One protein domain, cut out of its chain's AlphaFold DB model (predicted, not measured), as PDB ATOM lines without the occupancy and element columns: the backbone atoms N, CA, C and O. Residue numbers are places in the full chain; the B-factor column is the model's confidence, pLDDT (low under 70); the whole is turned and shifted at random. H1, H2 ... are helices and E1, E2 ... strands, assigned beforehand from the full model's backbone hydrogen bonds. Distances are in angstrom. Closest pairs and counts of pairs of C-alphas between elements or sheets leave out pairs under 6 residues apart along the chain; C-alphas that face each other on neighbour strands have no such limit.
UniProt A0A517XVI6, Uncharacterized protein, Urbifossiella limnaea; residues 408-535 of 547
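What this domain is: This is residues 408 to 535 of the 547 residues of an uncharacterized protein of Urbifossiella limnaea (UniProt A0A517XVI6). A strongly twisted sheet of five strands forms the core, with the long helix H2 covering one face and H1 and the short H3 on the other: three layers, helices on both faces of a sheet. H2 begins out beyond the sheet, and H4 sits off the sheet near that overhang. The printed part has 128 residues, with four named helices and five named strands in the order E1 H1 E2 E3 E4 H2 E5 H3 H4, class mixed; the mixed sheet runs E3 E2 E1 E4 E5. It is compact, radius of gyration of the C-alphas 14.1 A, spanning 44 by 30 by 23 A.

How they stand to each other: Start at inner strand E1, residues 410 to 414. Its parallel neighbours are E2, residues 440 to 446 (N 413 and O 443, 3.0 A), and E4, residues 460 to 465 (N 412 and O 462, 2.9 A), within hydrogen-bond range. Edge strand E3, residues 451 to 454, makes an antiparallel hairpin with E2, N 453 and O 444 at 2.8 A; edge strand E5, residues 501 to 504, is parallel to E4, N 465 and O 503 at 2.8 A. H2, residues 478 to 497, is on one face, height over the sheet 7.6 A; its closest C-alpha pair with E4 is Ala 495 and Val 463, 7.2 A. H1, residues 427 to 436, is on the opposite face, height 9.7 A; C-alphas Glu 431 and Val 441 of E2 come closest, 6.7 A. H3, residues 505 to 512, on the same face as H1, stands up from the sheet at 45 degrees; its Phe 505 is closest to Glu 465 of E4, C-alphas 5.5 A apart. H4, residues 522 to 530, is close to but not clearly touching H2, about perpendicular at 86 degrees, closest C-alphas Val 529 and Lys 481, 7.9 A. E1, H1, E2 and E4, H2, E5 are strand-helix-strand units, parallel neighbour strands with a helix between, with right-handed crossovers. Every O i to N i+4 pair is within hydrogen-bond range in H1, H2 and H4, and 3 of 4 in H3.

Where its parts are: Find C-alpha 410 at (-1.806, -37.819, -18.380), where E1 begins. H2 runs 28.3 A from C-alpha 478 at (-33.136, -31.361, -6.965); E2 covers 17.4 A and H1 14.2 A. H4 ends at C-alpha 530, (-30.244, -30.663, -17.103).

The domain as a whole: Look for the C-alphas farthest apart at Gly 408 and Asn 474, 44.2 A. The printed part has no cut; the links E1 to H1 and E4 to H2 are long. Residues 534 to 535 have pLDDT under 70.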
ATOM      1  N   GLY A 408       4.218 -35.291 -22.212       74.12
ATOM      2  CA  GLY A 408       2.913 -34.753 -21.809       74.12
ATOM      3  C   GLY A 408       2.342 -35.553 -20.637       74.12
ATOM      4  O   GLY A 408       2.317 -36.783 -20.688       74.12
ATOM      5  N   ASP A 409       1.899 -34.874 -19.580       83.56
ATOM      6  CA  ASP A 409       1.253 -35.521 -18.439       83.56
ATOM      7  C   ASP A 409      -0.114 -36.102 -18.845       83.56
ATOM      8  O   ASP A 409      -0.824 -35.569 -19.705       83.56
ATOM      9  N   HIS A 410      -0.498 -37.200 -18.194       90.31
ATOM     10  CA  HIS A 410      -1.806 -37.819 -18.380       90.31
ATOM     11  C   HIS A 410      -2.828 -37.246 -17.393       90.31
ATOM     12  O   HIS A 410      -2.541 -37.098 -16.201       90.31
ATOM     13  N   ILE A 411      -4.040 -36.976 -17.872       93.06
ATOM     14  CA  ILE A 411      -5.132 -36.401 -17.081       93.06
ATOM     15  C   ILE A 411      -6.443 -37.164 -17.267       93.06
ATOM     16  O   ILE A 411      -6.632 -37.896 -18.239       93.06
ATOM     17  N   ALA A 412      -7.388 -36.918 -16.371       95.06
ATOM     18  CA  ALA A 412      -8.782 -37.298 -16.536       95.06
ATOM     19  C   ALA A 412      -9.719 -36.122 -16.228       95.06
ATOM     20  O   ALA A 412      -9.359 -35.217 -15.477       95.06
ATOM     21  N   LEU A 413     -10.918 -36.124 -16.813       94.75
ATOM     22  CA  LEU A 413     -11.910 -35.049 -16.677       94.75
ATOM     23  C   LEU A 413     -13.128 -35.530 -15.877       94.75
ATOM     24  O   LEU A 413     -13.645 -36.618 -16.139       94.75
ATOM     25  N   ILE A 414     -13.606 -34.723 -14.925       94.50
ATOM     26  CA  ILE A 414     -14.791 -35.028 -14.111       94.50
ATOM     27  C   ILE A 414     -15.672 -33.790 -13.886       94.50
ATOM     28  O   ILE A 414     -15.184 -32.717 -13.538       94.50
ATOM     29  N   GLY A 415     -16.991 -33.954 -14.010       91.56
ATOM     30  CA  GLY A 415     -17.965 -32.869 -13.842       91.56
ATOM     31  C   GLY A 415     -18.355 -32.211 -15.166       91.56
ATOM     32  O   GLY A 415     -18.111 -32.776 -16.225       91.56
ATOM     33  N   VAL A 416     -18.996 -31.043 -15.074       91.62
ATOM     34  CA  VAL A 416     -19.539 -30.293 -16.221       91.62
ATOM     35  C   VAL A 416     -18.554 -29.226 -16.678       91.62
ATOM     36  O   VAL A 416     -17.994 -28.514 -15.843       91.62
ATOM     37  N   PHE A 417     -18.385 -29.064 -17.987       91.44
ATOM     38  CA  PHE A 417     -17.474 -28.093 -18.588       91.44
ATOM     39  C   PHE A 417     -18.205 -27.208 -19.601       91.44
ATOM     40  O   PHE A 417     -18.122 -27.442 -20.795       91.44
ATOM     41  N   ASP A 418     -18.889 -26.164 -19.138       90.94
ATOM     42  CA  ASP A 418     -19.379 -25.091 -20.015       90.94
ATOM     43  C   ASP A 418     -18.214 -24.113 -20.265       90.94
ATOM     44  O   ASP A 418     -17.866 -23.319 -19.389       90.94
ATOM     45  N   ILE A 419     -17.512 -24.238 -21.397       86.50
ATOM     46  CA  ILE A 419     -16.298 -23.446 -21.673       86.50
ATOM     47  C   ILE A 419     -16.671 -22.051 -22.171       86.50
ATOM     48  O   ILE A 419     -15.982 -21.067 -21.870       86.50
ATOM     49  N   ASN A 420     -17.720 -21.984 -22.990       87.38
ATOM     50  CA  ASN A 420     -18.120 -20.793 -23.728       87.38
ATOM     51  C   ASN A 420     -19.193 -19.956 -22.986       87.38
ATOM     52  O   ASN A 420     -19.319 -18.760 -23.254       87.38
ATOM     53  N   GLY A 421     -19.888 -20.537 -22.003       85.94
ATOM     54  CA  GLY A 421     -20.959 -19.925 -21.217       85.94
ATOM     55  C   GLY A 421     -22.360 -20.028 -21.834       85.94
ATOM     56  O   GLY A 421     -23.231 -19.235 -21.462       85.94
ATOM     57  N   ASP A 422     -22.592 -20.938 -22.787       87.50
ATOM     58  CA  ASP A 422     -23.859 -21.064 -23.523       87.50
ATOM     59  C   ASP A 422     -24.923 -21.944 -22.825       87.50
ATOM     60  O   ASP A 422     -26.098 -21.950 -23.230       87.50
ATOM     61  N   GLY A 423     -24.556 -22.631 -21.735       86.94
ATOM     62  CA  GLY A 423     -25.408 -23.597 -21.038       86.94
ATOM     63  C   GLY A 423     -25.420 -24.989 -21.685       86.94
ATOM     64  O   GLY A 423     -26.432 -25.705 -21.622       86.94
ATOM     65  N   THR A 424     -24.319 -25.369 -22.335       89.12
ATOM     66  CA  THR A 424     -23.997 -26.718 -22.825       89.12
ATOM     67  C   THR A 424     -22.835 -27.290 -22.016       89.12
ATOM     68  O   THR A 424     -22.030 -26.552 -21.463       89.12
ATOM     69  N   ASP A 425     -22.756 -28.618 -21.917       89.81
ATOM     70  CA  ASP A 425     -21.538 -29.278 -21.451       89.81
ATOM     71  C   ASP A 425     -20.633 -29.564 -22.660       89.81
ATOM     72  O   ASP A 425     -20.956 -30.403 -23.505       89.81
ATOM     73  N   ASP A 426     -19.517 -28.842 -22.751       91.56
ATOM     74  CA  ASP A 426     -18.528 -28.918 -23.826       91.56
ATOM     75  C   ASP A 426     -17.469 -30.012 -23.583       91.56
ATOM     76  O   ASP A 426     -16.455 -30.042 -24.280       91.56
ATOM     77  N   VAL A 427     -17.649 -30.919 -22.611       91.31
ATOM     78  CA  VAL A 427     -16.625 -31.907 -22.196       91.31
ATOM     79  C   VAL A 427     -15.973 -32.696 -23.350       91.31
ATOM     80  O   VAL A 427     -14.774 -32.974 -23.305       91.31
ATOM     81  N   GLU A 428     -16.703 -33.007 -24.427       90.62
ATOM     82  CA  GLU A 428     -16.130 -33.669 -25.614       90.62
ATOM     83  C   GLU A 428     -15.251 -32.732 -26.467       90.62
ATOM     84  O   GLU A 428     -14.259 -33.168 -27.057       90.62
ATOM     85  N   ALA A 429     -15.572 -31.435 -26.511       90.88
ATOM     86  CA  ALA A 429     -14.727 -30.415 -27.126       90.88
ATOM     87  C   ALA A 429     -13.478 -30.141 -26.270       90.88
ATOM     88  O   ALA A 429     -12.385 -30.085 -26.835       90.88
ATOM     89  N   VAL A 430     -13.611 -30.087 -24.932       90.56
ATOM     90  CA  VAL A 430     -12.469 -30.059 -23.992       90.56
ATOM     91  C   VAL A 430     -11.514 -31.213 -24.302       90.56
ATOM     92  O   VAL A 430     -10.324 -30.996 -24.522       90.56
ATOM     93  N   GLU A 431     -12.029 -32.449 -24.348       92.00
ATOM     94  CA  GLU A 431     -11.224 -33.649 -24.592       92.00
ATOM     95  C   GLU A 431     -10.478 -33.560 -25.932       92.00
ATOM     96  O   GLU A 431      -9.265 -33.782 -25.989       92.00
ATOM     97  N   ARG A 432     -11.188 -33.214 -27.013       90.81
ATOM     98  CA  ARG A 432     -10.612 -33.082 -28.357       90.81
ATOM     99  C   ARG A 432      -9.511 -32.024 -28.408       90.81
ATOM    100  O   ARG A 432      -8.456 -32.267 -28.998       90.81
ATOM    101  N   ASP A 433      -9.750 -30.860 -27.816       87.94
ATOM    102  CA  ASP A 433      -8.849 -29.718 -27.943       87.94
ATOM    103  C   ASP A 433      -7.606 -29.892 -27.051       87.94
ATOM    104  O   ASP A 433      -6.495 -29.591 -27.489       87.94
ATOM    105  N   LEU A 434      -7.741 -30.520 -25.875       87.81
ATOM    106  CA  LEU A 434      -6.598 -30.957 -25.063       87.81
ATOM    107  C   LEU A 434      -5.756 -32.026 -25.775       87.81
ATOM    108  O   LEU A 434      -4.531 -31.903 -25.830       87.81
ATOM    109  N   ARG A 435      -6.387 -33.033 -26.402       88.19
ATOM    110  CA  ARG A 435      -5.666 -34.017 -27.233       88.19
ATOM    111  C   ARG A 435      -4.901 -33.340 -28.377       88.19
ATOM    112  O   ARG A 435      -3.770 -33.728 -28.662       88.19
ATOM    113  N   ARG A 436      -5.470 -32.297 -28.998       84.31
ATOM    114  CA  ARG A 436      -4.800 -31.488 -30.036       84.31
ATOM    115  C   ARG A 436      -3.603 -30.693 -29.498       84.31
ATOM    116  O   ARG A 436      -2.619 -30.554 -30.216       84.31
ATOM    117  N   MET A 437      -3.656 -30.229 -28.251       80.19
ATOM    118  CA  MET A 437      -2.531 -29.587 -27.550       80.19
ATOM    119  C   MET A 437      -1.423 -30.569 -27.118       80.19
ATOM    120  O   MET A 437      -0.437 -30.143 -26.524       80.19
ATOM    121  N   GLY A 438      -1.564 -31.873 -27.386       78.19
ATOM    122  CA  GLY A 438      -0.601 -32.900 -26.971       78.19
ATOM    123  C   GLY A 438      -0.793 -33.414 -25.539       78.19
ATOM    124  O   GLY A 438       0.085 -34.103 -25.024       78.19
ATOM    125  N   VAL A 439      -1.927 -33.108 -24.898       85.81
ATOM    126  CA  VAL A 439      -2.285 -33.621 -23.568       85.81
ATOM    127  C   VAL A 439      -2.951 -34.993 -23.685       85.81
ATOM    128  O   VAL A 439      -3.899 -35.182 -24.452       85.81
ATOM    129  N   ALA A 440      -2.491 -35.964 -22.893       88.56
ATOM    130  CA  ALA A 440      -3.074 -37.300 -22.863       88.56
ATOM    131  C   ALA A 440      -4.293 -37.345 -21.925       88.56
ATOM    132  O   ALA A 440      -4.154 -37.263 -20.707       88.56
ATOM    133  N   VAL A 441      -5.497 -37.497 -22.484       92.19
ATOM    134  CA  VAL A 441      -6.724 -37.724 -21.697       92.19
ATOM    135  C   VAL A 441      -6.973 -39.232 -21.565       92.19
ATOM    136  O   VAL A 441      -7.306 -39.897 -22.551       92.19
ATOM    137  N   ASP A 442      -6.793 -39.765 -20.356       93.38
ATOM    138  CA  ASP A 442      -6.911 -41.195 -20.014       93.38
ATOM    139  C   ASP A 442      -8.359 -41.633 -19.749       93.38
ATOM    140  O   ASP A 442      -8.750 -42.767 -20.050       93.38
ATOM    141  N   ALA A 443      -9.154 -40.745 -19.145       94.56
ATOM    142  CA  ALA A 443     -10.543 -41.014 -18.795       94.56
ATOM    143  C   ALA A 443     -11.388 -39.735 -18.726       94.56
ATOM    144  O   ALA A 443     -10.926 -38.683 -18.287       94.56
ATOM    145  N   VAL A 444     -12.660 -39.847 -19.099       95.00
ATOM    146  CA  VAL A 444     -13.679 -38.804 -18.920       95.00
ATOM    147  C   VAL A 444     -14.853 -39.418 -18.165       95.00
ATOM    148  O   VAL A 444     -15.325 -40.491 -18.537       95.00
ATOM    149  N   PHE A 445     -15.319 -38.789 -17.089       93.44
ATOM    150  CA  PHE A 445     -16.482 -39.280 -16.351       93.44
ATOM    151  C   PHE A 445     -17.779 -38.873 -17.062       93.44
ATOM    152  O   PHE A 445     -18.154 -37.703 -17.049       93.44
ATOM    153  N   ASP A 446     -18.476 -39.832 -17.675       90.12
ATOM    154  CA  ASP A 446     -19.756 -39.579 -18.338       90.12
ATOM    155  C   ASP A 446     -20.867 -39.440 -17.289       90.12
ATOM    156  O   ASP A 446     -21.230 -40.399 -16.605       90.12
ATOM    157  N   LEU A 447     -21.437 -38.239 -17.185       87.88
ATOM    158  CA  LEU A 447     -22.516 -37.907 -16.252       87.88
ATOM    159  C   LEU A 447     -23.824 -38.659 -16.546       87.88
ATOM    160  O   LEU A 447     -24.596 -38.916 -15.619       87.88
ATOM    161  N   ARG A 448     -24.071 -39.054 -17.803       86.06
ATOM    162  CA  ARG A 448     -25.290 -39.770 -18.210       86.06
ATOM    163  C   ARG A 448     -25.282 -41.208 -17.703       86.06
ATOM    164  O   ARG A 448     -26.244 -41.653 -17.080       86.06
ATOM    165  N   THR A 449     -24.200 -41.942 -17.957       85.62
ATOM    166  CA  THR A 449     -24.042 -43.318 -17.455       85.62
ATOM    167  C   THR A 449     -23.652 -43.327 -15.973       85.62
ATOM    168  O   THR A 449     -24.176 -44.120 -15.188       85.62
ATOM    169  N   GLY A 450     -22.835 -42.370 -15.537       86.19
ATOM    170  CA  GLY A 450     -22.239 -42.326 -14.204       86.19
ATOM    171  C   GLY A 450     -20.990 -43.194 -14.081       86.19
ATOM    172  O   GLY A 450     -20.769 -43.761 -13.013       86.19
ATOM    173  N   ALA A 451     -20.225 -43.344 -15.164       89.56
ATOM    174  CA  ALA A 451     -19.041 -44.196 -15.226       89.56
ATOM    175  C   ALA A 451     -17.895 -43.521 -16.001       89.56
ATOM    176  O   ALA A 451     -18.108 -42.608 -16.800       89.56
ATOM    177  N   TRP A 452     -16.665 -43.997 -15.797       91.44
ATOM    178  CA  TRP A 452     -15.510 -43.545 -16.570       91.44
ATOM    179  C   TRP A 452     -15.525 -44.115 -17.996       91.44
ATOM    180  O   TRP A 452     -15.436 -45.325 -18.202       91.44
ATOM    181  N   LYS A 453     -15.552 -43.228 -18.991       93.19
ATOM    182  CA  LYS A 453     -15.198 -43.500 -20.389       93.19
ATOM    183  C   LYS A 453     -13.671 -43.445 -20.492       93.19
ATOM    184  O   LYS A 453     -13.093 -42.364 -20.567       93.19
ATOM    185  N   GLY A 454     -13.021 -44.606 -20.427       90.88
ATOM    186  CA  GLY A 454     -11.559 -44.737 -20.352       90.88
ATOM    187  C   GLY A 454     -11.124 -45.478 -19.086       90.88
ATOM    188  O   GLY A 454     -11.880 -46.294 -18.556       90.88
ATOM    189  N   ARG A 455      -9.905 -45.227 -18.596       90.88
ATOM    190  CA  ARG A 455      -9.402 -45.841 -17.353       90.88
ATOM    191  C   ARG A 455      -8.445 -44.902 -16.626       90.88
ATOM    192  O   ARG A 455      -7.408 -44.562 -17.174       90.88
ATOM    193  N   LEU A 456      -8.738 -44.592 -15.361       90.94
ATOM    194  CA  LEU A 456      -7.751 -44.011 -14.444       90.94
ATOM    195  C   LEU A 456      -6.622 -45.023 -14.197       90.94
ATOM    196  O   LEU A 456      -6.896 -46.122 -13.691       90.94
ATOM    197  N   THR A 457      -5.392 -44.651 -14.545       88.31
ATOM    198  CA  THR A 457      -4.169 -45.453 -14.375       88.31
ATOM    199  C   THR A 457      -3.181 -44.760 -13.439       88.31
ATOM    200  O   THR A 457      -3.307 -43.569 -13.180       88.31
ATOM    201  N   ASP A 458      -2.140 -45.470 -13.008       85.88
ATOM    202  CA  ASP A 458      -1.058 -44.911 -12.178       85.88
ATOM    203  C   ASP A 458      -0.232 -43.823 -12.903       85.88
ATOM    204  O   ASP A 458       0.607 -43.162 -12.295       85.88
ATOM    205  N   ARG A 459      -0.444 -43.639 -14.217       87.94
ATOM    206  CA  ARG A 459       0.120 -42.528 -15.000       87.94
ATOM    207  C   ARG A 459      -0.758 -41.281 -14.969       87.94
ATOM    208  O   ARG A 459      -0.238 -40.192 -15.188       87.94
ATOM    209  N   THR A 460      -2.060 -41.431 -14.712       91.19
ATOM    210  CA  THR A 460      -3.010 -40.322 -14.636       91.19
ATOM    211  C   THR A 460      -2.651 -39.452 -13.433       91.19
ATOM    212  O   THR A 460      -2.894 -39.821 -12.288       91.19
ATOM    213  N   ARG A 461      -2.046 -38.290 -13.681       87.19
ATOM    214  CA  ARG A 461      -1.484 -37.420 -12.639       87.19
ATOM    215  C   ARG A 461      -2.532 -36.504 -12.016       87.19
ATOM    216  O   ARG A 461      -2.504 -36.266 -10.809       87.19
ATOM    217  N   TYR A 462      -3.462 -36.020 -12.840       90.19
ATOM    218  CA  TYR A 462      -4.492 -35.067 -12.438       90.19
ATOM    219  C   TYR A 462      -5.891 -35.499 -12.866       90.19
ATOM    220  O   TYR A 462      -6.115 -35.891 -14.009       90.19
ATOM    221  N   VAL A 463      -6.850 -35.342 -11.956       93.06
ATOM    222  CA  VAL A 463      -8.282 -35.330 -12.261       93.06
ATOM    223  C   VAL A 463      -8.750 -33.877 -12.226       93.06
ATOM    224  O   VAL A 463      -8.721 -33.231 -11.181       93.06
ATOM    225  N   VAL A 464      -9.158 -33.351 -13.377       92.62
ATOM    226  CA  VAL A 464      -9.633 -31.972 -13.521       92.62
ATOM    227  C   VAL A 464     -11.117 -31.928 -13.177       92.62
ATOM    228  O   VAL A 464     -11.936 -32.503 -13.891       92.62
ATOM    229  N   GLU A 465     -11.462 -31.260 -12.078       92.81
ATOM    230  CA  GLU A 465     -12.843 -31.035 -11.646       92.81
ATOM    231  C   GLU A 465     -13.413 -29.787 -12.326       92.81
ATOM    232  O   GLU A 465     -12.906 -28.686 -12.104       92.81
ATOM    233  N   GLY A 466     -14.471 -29.967 -13.122       89.81
ATOM    234  CA  GLY A 466     -15.246 -28.903 -13.763       89.81
ATOM    235  C   GLY A 466     -16.131 -28.103 -12.797       89.81
ATOM    236  O   GLY A 466     -15.844 -27.948 -11.607       89.81
ATOM    237  N   TYR A 467     -17.237 -27.569 -13.308       89.50
ATOM    238  CA  TYR A 467     -18.183 -26.782 -12.525       89.50
ATOM    239  C   TYR A 467     -18.891 -27.602 -11.442       89.50
ATOM    240  O   TYR A 467     -19.347 -28.727 -11.662       89.50
ATOM    241  N   GLN A 468     -19.045 -26.991 -10.265       86.88
ATOM    242  CA  GLN A 468     -19.901 -27.522  -9.207       86.88
ATOM    243  C   GLN A 468     -21.368 -27.388  -9.620       86.88
ATOM    244  O   GLN A 468     -21.800 -26.315 -10.031       86.88
ATOM    245  N   ILE A 469     -22.131 -28.472  -9.485       87.00
ATOM    246  CA  ILE A 469     -23.564 -28.503  -9.797       87.00
ATOM    247  C   ILE A 469     -24.322 -27.743  -8.693       87.00
ATOM    248  O   ILE A 469     -24.352 -28.227  -7.558       87.00
ATOM    249  N   PRO A 470     -24.955 -26.590  -8.979       84.12
ATOM    250  CA  PRO A 470     -25.683 -25.838  -7.965       84.12
ATOM    251  C   PRO A 470     -27.013 -26.530  -7.653       84.12
ATOM    252  O   PRO A 470     -27.756 -26.922  -8.559       84.12
ATOM    253  N   VAL A 471     -27.332 -26.668  -6.365       82.69
ATOM    254  CA  VAL A 471     -28.578 -27.278  -5.877       82.69
ATOM    255  C   VAL A 471     -29.353 -26.247  -5.068       82.69
ATOM    256  O   VAL A 471     -28.909 -25.823  -4.004       82.69
ATOM    257  N   SER A 472     -30.530 -25.871  -5.563       78.69
ATOM    258  CA  SER A 472     -31.482 -25.021  -4.846       78.69
ATOM    259  C   SER A 472     -32.601 -25.869  -4.240       78.69
ATOM    260  O   SER A 472     -32.964 -26.910  -4.785       78.69
ATOM    261  N   ALA A 473     -33.179 -25.411  -3.128       73.69
ATOM    262  CA  ALA A 473     -34.340 -26.051  -2.505       73.69
ATOM    263  C   ALA A 473     -35.620 -25.953  -3.362       73.69
ATOM    264  O   ALA A 473     -36.542 -26.736  -3.167       73.69
ATOM    265  N   ASN A 474     -35.659 -25.019  -4.319       76.88
ATOM    266  CA  ASN A 474     -36.807 -24.775  -5.201       76.88
ATOM    267  C   ASN A 474     -36.597 -25.351  -6.620       76.88
ATOM    268  O   ASN A 474     -37.247 -24.910  -7.563       76.88
ATOM    269  N   ASP A 475     -35.640 -26.265  -6.801       75.94
ATOM    270  CA  ASP A 475     -35.266 -26.815  -8.108       75.94
ATOM    271  C   ASP A 475     -36.102 -28.070  -8.453       75.94
ATOM    272  O   ASP A 475     -36.010 -29.063  -7.723       75.94
ATOM    273  N   PRO A 476     -36.863 -28.097  -9.567       79.06
ATOM    274  CA  PRO A 476     -37.618 -29.282  -9.994       79.06
ATOM    275  C   PRO A 476     -36.768 -30.551 -10.163       79.06
ATOM    276  O   PRO A 476     -37.283 -31.662 -10.051       79.06
ATOM    277  N   HIS A 477     -35.462 -30.408 -10.406       82.94
ATOM    278  CA  HIS A 477     -34.525 -31.513 -10.592       82.94
ATOM    279  C   HIS A 477     -33.623 -31.767  -9.373       82.94
ATOM    280  O   HIS A 477     -32.627 -32.485  -9.497       82.94
ATOM    281  N   GLN A 478     -33.952 -31.235  -8.186       84.75
ATOM    282  CA  GLN A 478     -33.136 -31.361  -6.965       84.75
ATOM    283  C   GLN A 478     -32.680 -32.807  -6.684       84.75
ATOM    284  O   GLN A 478     -31.498 -33.045  -6.429       84.75
ATOM    285  N   ALA A 479     -33.589 -33.784  -6.778       84.06
ATOM    286  CA  ALA A 479     -33.279 -35.195  -6.535       84.06
ATOM    287  C   ALA A 479     -32.299 -35.779  -7.573       84.06
ATOM    288  O   ALA A 479     -31.373 -36.507  -7.215       84.06
ATOM    289  N   ALA A 480     -32.457 -35.424  -8.852       84.62
ATOM    290  CA  ALA A 480     -31.580 -35.888  -9.923       84.62
ATOM    291  C   ALA A 480     -30.191 -35.219  -9.851       84.62
ATOM    292  O   ALA A 480     -29.170 -35.895  -9.991       84.62
ATOM    293  N   LYS A 481     -30.132 -33.921  -9.513       87.50
ATOM    294  CA  LYS A 481     -28.881 -33.215  -9.186       87.50
ATOM    295  C   LYS A 481     -28.150 -33.875  -8.014       87.50
ATOM    296  O   LYS A 481     -26.953 -34.129  -8.115       87.50
ATOM    297  N   ALA A 482     -28.858 -34.215  -6.934       86.94
ATOM    298  CA  ALA A 482     -28.273 -34.899  -5.780       86.94
ATOM    299  C   ALA A 482     -27.692 -36.283  -6.142       86.94
ATOM    300  O   ALA A 482     -26.609 -36.637  -5.674       86.94
ATOM    301  N   GLN A 483     -28.353 -37.040  -7.026       87.25
ATOM    302  CA  GLN A 483     -27.821 -38.308  -7.542       87.25
ATOM    303  C   GLN A 483     -26.549 -38.116  -8.384       87.25
ATOM    304  O   GLN A 483     -25.591 -38.868  -8.197       87.25
ATOM    305  N   LEU A 484     -26.492 -37.106  -9.263       87.25
ATOM    306  CA  LEU A 484     -25.269 -36.787 -10.017       87.25
ATOM    307  C   LEU A 484     -24.118 -36.371  -9.091       87.25
ATOM    308  O   LEU A 484     -22.999 -36.843  -9.268       87.25
ATOM    309  N   ILE A 485     -24.388 -35.554  -8.072       89.44
ATOM    310  CA  ILE A 485     -23.388 -35.152  -7.069       89.44
ATOM    311  C   ILE A 485     -22.876 -36.367  -6.284       89.44
ATOM    312  O   ILE A 485     -21.675 -36.471  -6.048       89.44
ATOM    313  N   SER A 486     -23.748 -37.318  -5.938       88.31
ATOM    314  CA  SER A 486     -23.353 -38.578  -5.292       88.31
ATOM    315  C   SER A 486     -22.446 -39.432  -6.193       88.31
ATOM    316  O   SER A 486     -21.368 -39.850  -5.765       88.31
ATOM    317  N   LYS A 487     -22.810 -39.606  -7.474       89.81
ATOM    318  CA  LYS A 487     -21.977 -40.294  -8.483       89.81
ATOM    319  C   LYS A 487     -20.609 -39.622  -8.659       89.81
ATOM    320  O   LYS A 487     -19.585 -40.300  -8.658       89.81
ATOM    321  N   LEU A 488     -20.583 -38.291  -8.748       89.31
ATOM    322  CA  LEU A 488     -19.351 -37.499  -8.798       89.31
ATOM    323  C   LEU A 488     -18.517 -37.661  -7.519       89.31
ATOM    324  O   LEU A 488     -17.297 -37.761  -7.602       89.31
ATOM    325  N   GLY A 489     -19.150 -37.723  -6.347       89.94
ATOM    326  CA  GLY A 489     -18.487 -38.001  -5.072       89.94
ATOM    327  C   GLY A 489     -17.794 -39.365  -5.053       89.94
ATOM    328  O   GLY A 489     -16.630 -39.447  -4.664       89.94
ATOM    329  N   ALA A 490     -18.458 -40.413  -5.548       90.25
ATOM    330  CA  ALA A 490     -17.868 -41.745  -5.682       90.25
ATOM    331  C   ALA A 490     -16.671 -41.759  -6.654       90.25
ATOM    332  O   ALA A 490     -15.621 -42.315  -6.339       90.25
ATOM    333  N   ALA A 491     -16.775 -41.077  -7.798       89.88
ATOM    334  CA  ALA A 491     -15.677 -40.972  -8.761       89.88
ATOM    335  C   ALA A 491     -14.475 -40.159  -8.227       89.88
ATOM    336  O   ALA A 491     -13.326 -40.507  -8.501       89.88
ATOM    337  N   ARG A 492     -14.706 -39.133  -7.390       90.81
ATOM    338  CA  ARG A 492     -13.632 -38.457  -6.631       90.81
ATOM    339  C   ARG A 492     -12.971 -39.397  -5.624       90.81
ATOM    340  O   ARG A 492     -11.750 -39.388  -5.508       90.81
ATOM    341  N   GLN A 493     -13.752 -40.209  -4.907       89.06
ATOM    342  CA  GLN A 493     -13.212 -41.201  -3.971       89.06
ATOM    343  C   GLN A 493     -12.365 -42.263  -4.686       89.06
ATOM    344  O   GLN A 493     -11.322 -42.639  -4.159       89.06
ATOM    345  N   GLU A 494     -12.739 -42.688  -5.898       90.00
ATOM    346  CA  GLU A 494     -11.906 -43.584  -6.714       90.00
ATOM    347  C   GLU A 494     -10.563 -42.933  -7.091       90.00
ATOM    348  O   GLU A 494      -9.513 -43.556  -6.934       90.00
ATOM    349  N   ALA A 495     -10.580 -41.671  -7.536       89.00
ATOM    350  CA  ALA A 495      -9.365 -40.925  -7.868       89.00
ATOM    351  C   ALA A 495      -8.431 -40.768  -6.655       89.00
ATOM    352  O   ALA A 495      -7.242 -41.076  -6.744       89.00
ATOM    353  N   VAL A 496      -8.980 -40.374  -5.500       88.00
ATOM    354  CA  VAL A 496      -8.233 -40.255  -4.235       88.00
ATOM    355  C   VAL A 496      -7.705 -41.615  -3.765       88.00
ATOM    356  O   VAL A 496      -6.566 -41.700  -3.315       88.00
ATOM    357  N   GLY A 497      -8.481 -42.692  -3.922       85.75
ATOM    358  CA  GLY A 497      -8.053 -44.060  -3.604       85.75
ATOM    359  C   GLY A 497      -6.887 -44.562  -4.466       85.75
ATOM    360  O   GLY A 497      -6.121 -45.410  -4.018       85.75
ATOM    361  N   LYS A 498      -6.713 -43.997  -5.666       88.88
ATOM    362  CA  LYS A 498      -5.560 -44.211  -6.561       88.88
ATOM    363  C   LYS A 498      -4.430 -43.186  -6.358       88.88
ATOM    364  O   LYS A 498      -3.508 -43.136  -7.162       88.88
ATOM    365  N   ALA A 499      -4.503 -42.364  -5.306       85.94
ATOM    366  CA  ALA A 499      -3.580 -41.261  -5.013       85.94
ATOM    367  C   ALA A 499      -3.459 -40.191  -6.125       85.94
ATOM    368  O   ALA A 499      -2.482 -39.442  -6.165       85.94
ATOM    369  N   ILE A 500      -4.464 -40.076  -7.000       88.69
ATOM    370  CA  ILE A 500      -4.497 -39.087  -8.084       88.69
ATOM    371  C   ILE A 500      -4.951 -37.736  -7.521       88.69
ATOM    372  O   ILE A 500      -5.939 -37.653  -6.785       88.69
ATOM    373  N   GLN A 501      -4.250 -36.656  -7.874       87.12
ATOM    374  CA  GLN A 501      -4.575 -35.318  -7.380       87.12
ATOM    375  C   GLN A 501      -5.770 -34.721  -8.132       87.12
ATOM    376  O   GLN A 501      -5.796 -34.692  -9.361       87.12
ATOM    377  N   ILE A 502      -6.752 -34.202  -7.391       89.44
ATOM    378  CA  ILE A 502      -7.894 -33.480  -7.963       89.44
ATOM    379  C   ILE A 502      -7.547 -31.989  -8.032       89.44
ATOM    380  O   ILE A 502      -7.150 -31.396  -7.029       89.44
ATOM    381  N   VAL A 503      -7.703 -31.382  -9.209       87.81
ATOM    382  CA  VAL A 503      -7.385 -29.970  -9.476       87.81
ATOM    383  C   VAL A 503      -8.620 -29.273 -10.033       87.81
ATOM    384  O   VAL A 503      -9.314 -29.817 -10.889       87.81
ATOM    385  N   ASN A 504      -8.906 -28.054  -9.573       88.00
ATOM    386  CA  ASN A 504     -10.016 -27.270 -10.108       88.00
ATOM    387  C   ASN A 504      -9.720 -26.800 -11.543       88.00
ATOM    388  O   ASN A 504      -8.631 -26.289 -11.814       88.00
ATOM    389  N   PHE A 505     -10.700 -26.900 -12.445       87.12
ATOM    390  CA  PHE A 505     -10.552 -26.504 -13.848       87.12
ATOM    391  C   PHE A 505     -10.064 -25.055 -14.040       87.12
ATOM    392  O   PHE A 505      -9.327 -24.794 -14.988       87.12
ATOM    393  N   ARG A 506     -10.409 -24.120 -13.135       82.19
ATOM    394  CA  ARG A 506      -9.954 -22.718 -13.201       82.19
ATOM    395  C   ARG A 506      -8.440 -22.596 -13.026       82.19
ATOM    396  O   ARG A 506      -7.774 -21.975 -13.849       82.19
ATOM    397  N   ASP A 507      -7.903 -23.221 -11.977       79.44
ATOM    398  CA  ASP A 507      -6.460 -23.269 -11.699       79.44
ATOM    399  C   ASP A 507      -5.688 -24.053 -12.763       79.44
ATOM    400  O   ASP A 507      -4.526 -23.749 -13.031       79.44
ATOM    401  N   PHE A 508      -6.331 -25.067 -13.345       86.19
ATOM    402  CA  PHE A 508      -5.753 -25.938 -14.356       86.19
ATOM    403  C   PHE A 508      -5.648 -25.244 -15.722       86.19
ATOM    404  O   PHE A 508      -4.543 -25.056 -16.227       86.19
ATOM    405  N   PHE A 509      -6.764 -24.804 -16.314       85.44
ATOM    406  CA  PHE A 509      -6.758 -24.227 -17.665       85.44
ATOM    407  C   PHE A 509      -6.048 -22.873 -17.739       85.44
ATOM    408  O   PHE A 509      -5.313 -22.623 -18.694       85.44
ATOM    409  N   GLY A 510      -6.140 -22.051 -16.683       79.06
ATOM    410  CA  GLY A 510      -5.358 -20.812 -16.572       79.06
ATOM    411  C   GLY A 510      -3.837 -21.031 -16.622       79.06
ATOM    412  O   GLY A 510      -3.084 -20.094 -16.895       79.06
ATOM    413  N   ARG A 511      -3.371 -22.270 -16.410       78.94
ATOM    414  CA  ARG A 511      -1.959 -22.665 -16.469       78.94
ATOM    415  C   ARG A 511      -1.561 -23.492 -17.691       78.94
ATOM    416  O   ARG A 511      -0.369 -23.580 -17.950       78.94
ATOM    417  N   THR A 512      -2.489 -24.069 -18.454       82.00
ATOM    418  CA  THR A 512      -2.166 -24.764 -19.722       82.00
ATOM    419  C   THR A 512      -2.138 -23.833 -20.934       82.00
ATOM    420  O   THR A 512      -1.750 -24.238 -22.030       82.00
ATOM    421  N   GLY A 513      -2.589 -22.590 -20.764       77.44
ATOM    422  CA  GLY A 513      -2.879 -21.665 -21.855       77.44
ATOM    423  C   GLY A 513      -4.198 -21.962 -22.579       77.44
ATOM    424  O   GLY A 513      -4.503 -21.290 -23.567       77.44
ATOM    425  N   TYR A 514      -4.989 -22.933 -22.102       84.62
ATOM    426  CA  TYR A 514      -6.306 -23.231 -22.661       84.62
ATOM    427  C   TYR A 514      -7.324 -22.162 -22.259       84.62
ATOM    428  O   TYR A 514      -7.381 -21.717 -21.111       84.62
ATOM    429  N   ARG A 515      -8.146 -21.740 -23.219       79.88
ATOM    430  CA  ARG A 515      -9.102 -20.650 -23.028       79.88
ATOM    431  C   ARG A 515     -10.421 -21.179 -22.515       79.88
ATOM    432  O   ARG A 515     -11.112 -21.896 -23.226       79.88
ATOM    433  N   VAL A 516     -10.787 -20.736 -21.320       82.69
ATOM    434  CA  VAL A 516     -12.117 -20.947 -20.751       82.69
ATOM    435  C   VAL A 516     -12.692 -19.629 -20.268       82.69
ATOM    436  O   VAL A 516     -11.945 -18.750 -19.841       82.69
ATOM    437  N   ASN A 517     -14.015 -19.497 -20.290       82.69
ATOM    438  CA  ASN A 517     -14.698 -18.545 -19.430       82.69
ATOM    439  C   ASN A 517     -14.803 -19.182 -18.031       82.69
ATOM    440  O   ASN A 517     -15.607 -20.086 -17.868       82.69
ATOM    441  N   PRO A 518     -14.043 -18.760 -16.999       76.06
ATOM    442  CA  PRO A 518     -14.148 -19.355 -15.663       76.06
ATOM    443  C   PRO A 518     -15.429 -18.939 -14.922       76.06
ATOM    444  O   PRO A 518     -15.769 -19.539 -13.894       76.06
ATOM    445  N   ASN A 519     -16.151 -17.934 -15.423       79.25
ATOM    446  CA  ASN A 519     -17.229 -17.221 -14.742       79.25
ATOM    447  C   ASN A 519     -18.590 -17.416 -15.436       79.25
ATOM    448  O   ASN A 519     -19.323 -16.464 -15.697       79.25
ATOM    449  N   VAL A 520     -18.942 -18.679 -15.684       83.81
ATOM    450  CA  VAL A 520     -20.284 -19.093 -16.114       83.81
ATOM    451  C   VAL A 520     -21.301 -18.958 -14.954       83.81
ATOM    452  O   VAL A 520     -20.978 -19.348 -13.826       83.81
ATOM    453  N   PRO A 521     -22.512 -18.412 -15.196       84.00
ATOM    454  CA  PRO A 521     -23.592 -18.327 -14.202       84.00
ATOM    455  C   PRO A 521     -24.128 -19.695 -13.729       84.00
ATOM    456  O   PRO A 521     -24.168 -20.659 -14.493       84.00
ATOM    457  N   GLU A 522     -24.614 -19.779 -12.484       84.88
ATOM    458  CA  GLU A 522     -25.195 -21.006 -11.897       84.88
ATOM    459  C   GLU A 522     -26.437 -21.509 -12.659       84.88
ATOM    460  O   GLU A 522     -26.694 -22.717 -12.739       84.88
ATOM    461  N   SER A 523     -27.180 -20.593 -13.274       84.25
ATOM    462  CA  SER A 523     -28.293 -20.862 -14.188       84.25
ATOM    463  C   SER A 523     -27.858 -21.580 -15.473       84.25
ATOM    464  O   SER A 523     -28.491 -22.565 -15.857       84.25
ATOM    465  N   GLN A 524     -26.749 -21.168 -16.099       86.94
ATOM    466  CA  GLN A 524     -26.207 -21.844 -17.288       86.94
ATOM    467  C   GLN A 524     -25.601 -23.203 -16.928       86.94
ATOM    468  O   GLN A 524     -25.901 -24.194 -17.589       86.94
ATOM    469  N   ILE A 525     -24.882 -23.304 -15.802       86.44
ATOM    470  CA  ILE A 525     -24.398 -24.594 -15.281       86.44
ATOM    471  C   ILE A 525     -25.585 -25.539 -15.025       86.44
ATOM    472  O   ILE A 525     -25.551 -26.702 -15.416       86.44
ATOM    473  N   SER A 526     -26.682 -25.047 -14.438       86.69
ATOM    474  CA  SER A 526     -27.907 -25.840 -14.245       86.69
ATOM    475  C   SER A 526     -28.517 -26.336 -15.559       86.69
ATOM    476  O   SER A 526     -29.043 -27.449 -15.596       86.69
ATOM    477  N   ARG A 527     -28.436 -25.535 -16.625       86.88
ATOM    478  CA  ARG A 527     -28.924 -25.864 -17.972       86.88
ATOM    479  C   ARG A 527     -28.019 -26.853 -18.712       86.88
ATOM    480  O   ARG A 527     -28.529 -27.715 -19.424       86.88
ATOM    481  N   ALA A 528     -26.705 -26.779 -18.509       87.81
ATOM    482  CA  ALA A 528     -25.767 -27.786 -18.992       87.81
ATOM    483  C   ALA A 528     -26.035 -29.139 -18.306       87.81
ATOM    484  O   ALA A 528     -26.210 -30.158 -18.972       87.81
ATOM    485  N   VAL A 529     -26.198 -29.124 -16.975       87.00
ATOM    486  CA  VAL A 529     -26.518 -30.314 -16.170       87.00
ATOM    487  C   VAL A 529     -27.865 -30.936 -16.563       87.00
ATOM    488  O   VAL A 529     -27.988 -32.161 -16.558       87.00
ATOM    489  N   SER A 530     -28.885 -30.137 -16.907       84.00
ATOM    490  CA  SER A 530     -30.244 -30.663 -17.103       84.00
ATOM    491  C   SER A 530     -30.384 -31.641 -18.271       84.00
ATOM    492  O   SER A 530     -31.271 -32.491 -18.242       84.00
ATOM    493  N   ARG A 531     -29.458 -31.618 -19.239       82.12
ATOM    494  CA  ARG A 531     -29.393 -32.589 -20.349       82.12
ATOM    495  C   ARG A 531     -29.077 -34.018 -19.897       82.12
ATOM    496  O   ARG A 531     -29.373 -34.965 -20.622       82.12
ATOM    497  N   TYR A 532     -28.493 -34.183 -18.710       84.19
ATOM    498  CA  TYR A 532     -28.207 -35.488 -18.109       84.19
ATOM    499  C   TYR A 532     -29.399 -36.075 -17.348       84.19
ATOM    500  O   TYR A 532     -29.381 -37.255 -16.989       84.19
ATOM    501  N   PHE A 533     -30.465 -35.297 -17.145       82.31
ATOM    502  CA  PHE A 533     -31.748 -35.824 -16.705       82.31
ATOM    503  C   PHE A 533     -32.465 -36.370 -17.938       82.31
ATOM    504  O   PHE A 533     -32.950 -35.616 -18.779       82.31
ATOM    505  N   GLY A 534     -32.475 -37.701 -18.070       61.69
ATOM    506  CA  GLY A 534     -33.153 -38.379 -19.174       61.69
ATOM    507  C   GLY A 534     -34.601 -37.901 -19.299       61.69
ATOM    508  O   GLY A 534     -35.244 -37.656 -18.282       61.69
ATOM    509  N   ALA A 535     -35.072 -37.752 -20.540       45.69
ATOM    510  CA  ALA A 535     -36.304 -37.049 -20.891       45.69
ATOM    511  C   ALA A 535     -37.526 -37.466 -20.049       45.69
ATOM    512  O   ALA A 535     -38.261 -38.393 -20.391       45.69
TER     513      ALA A 535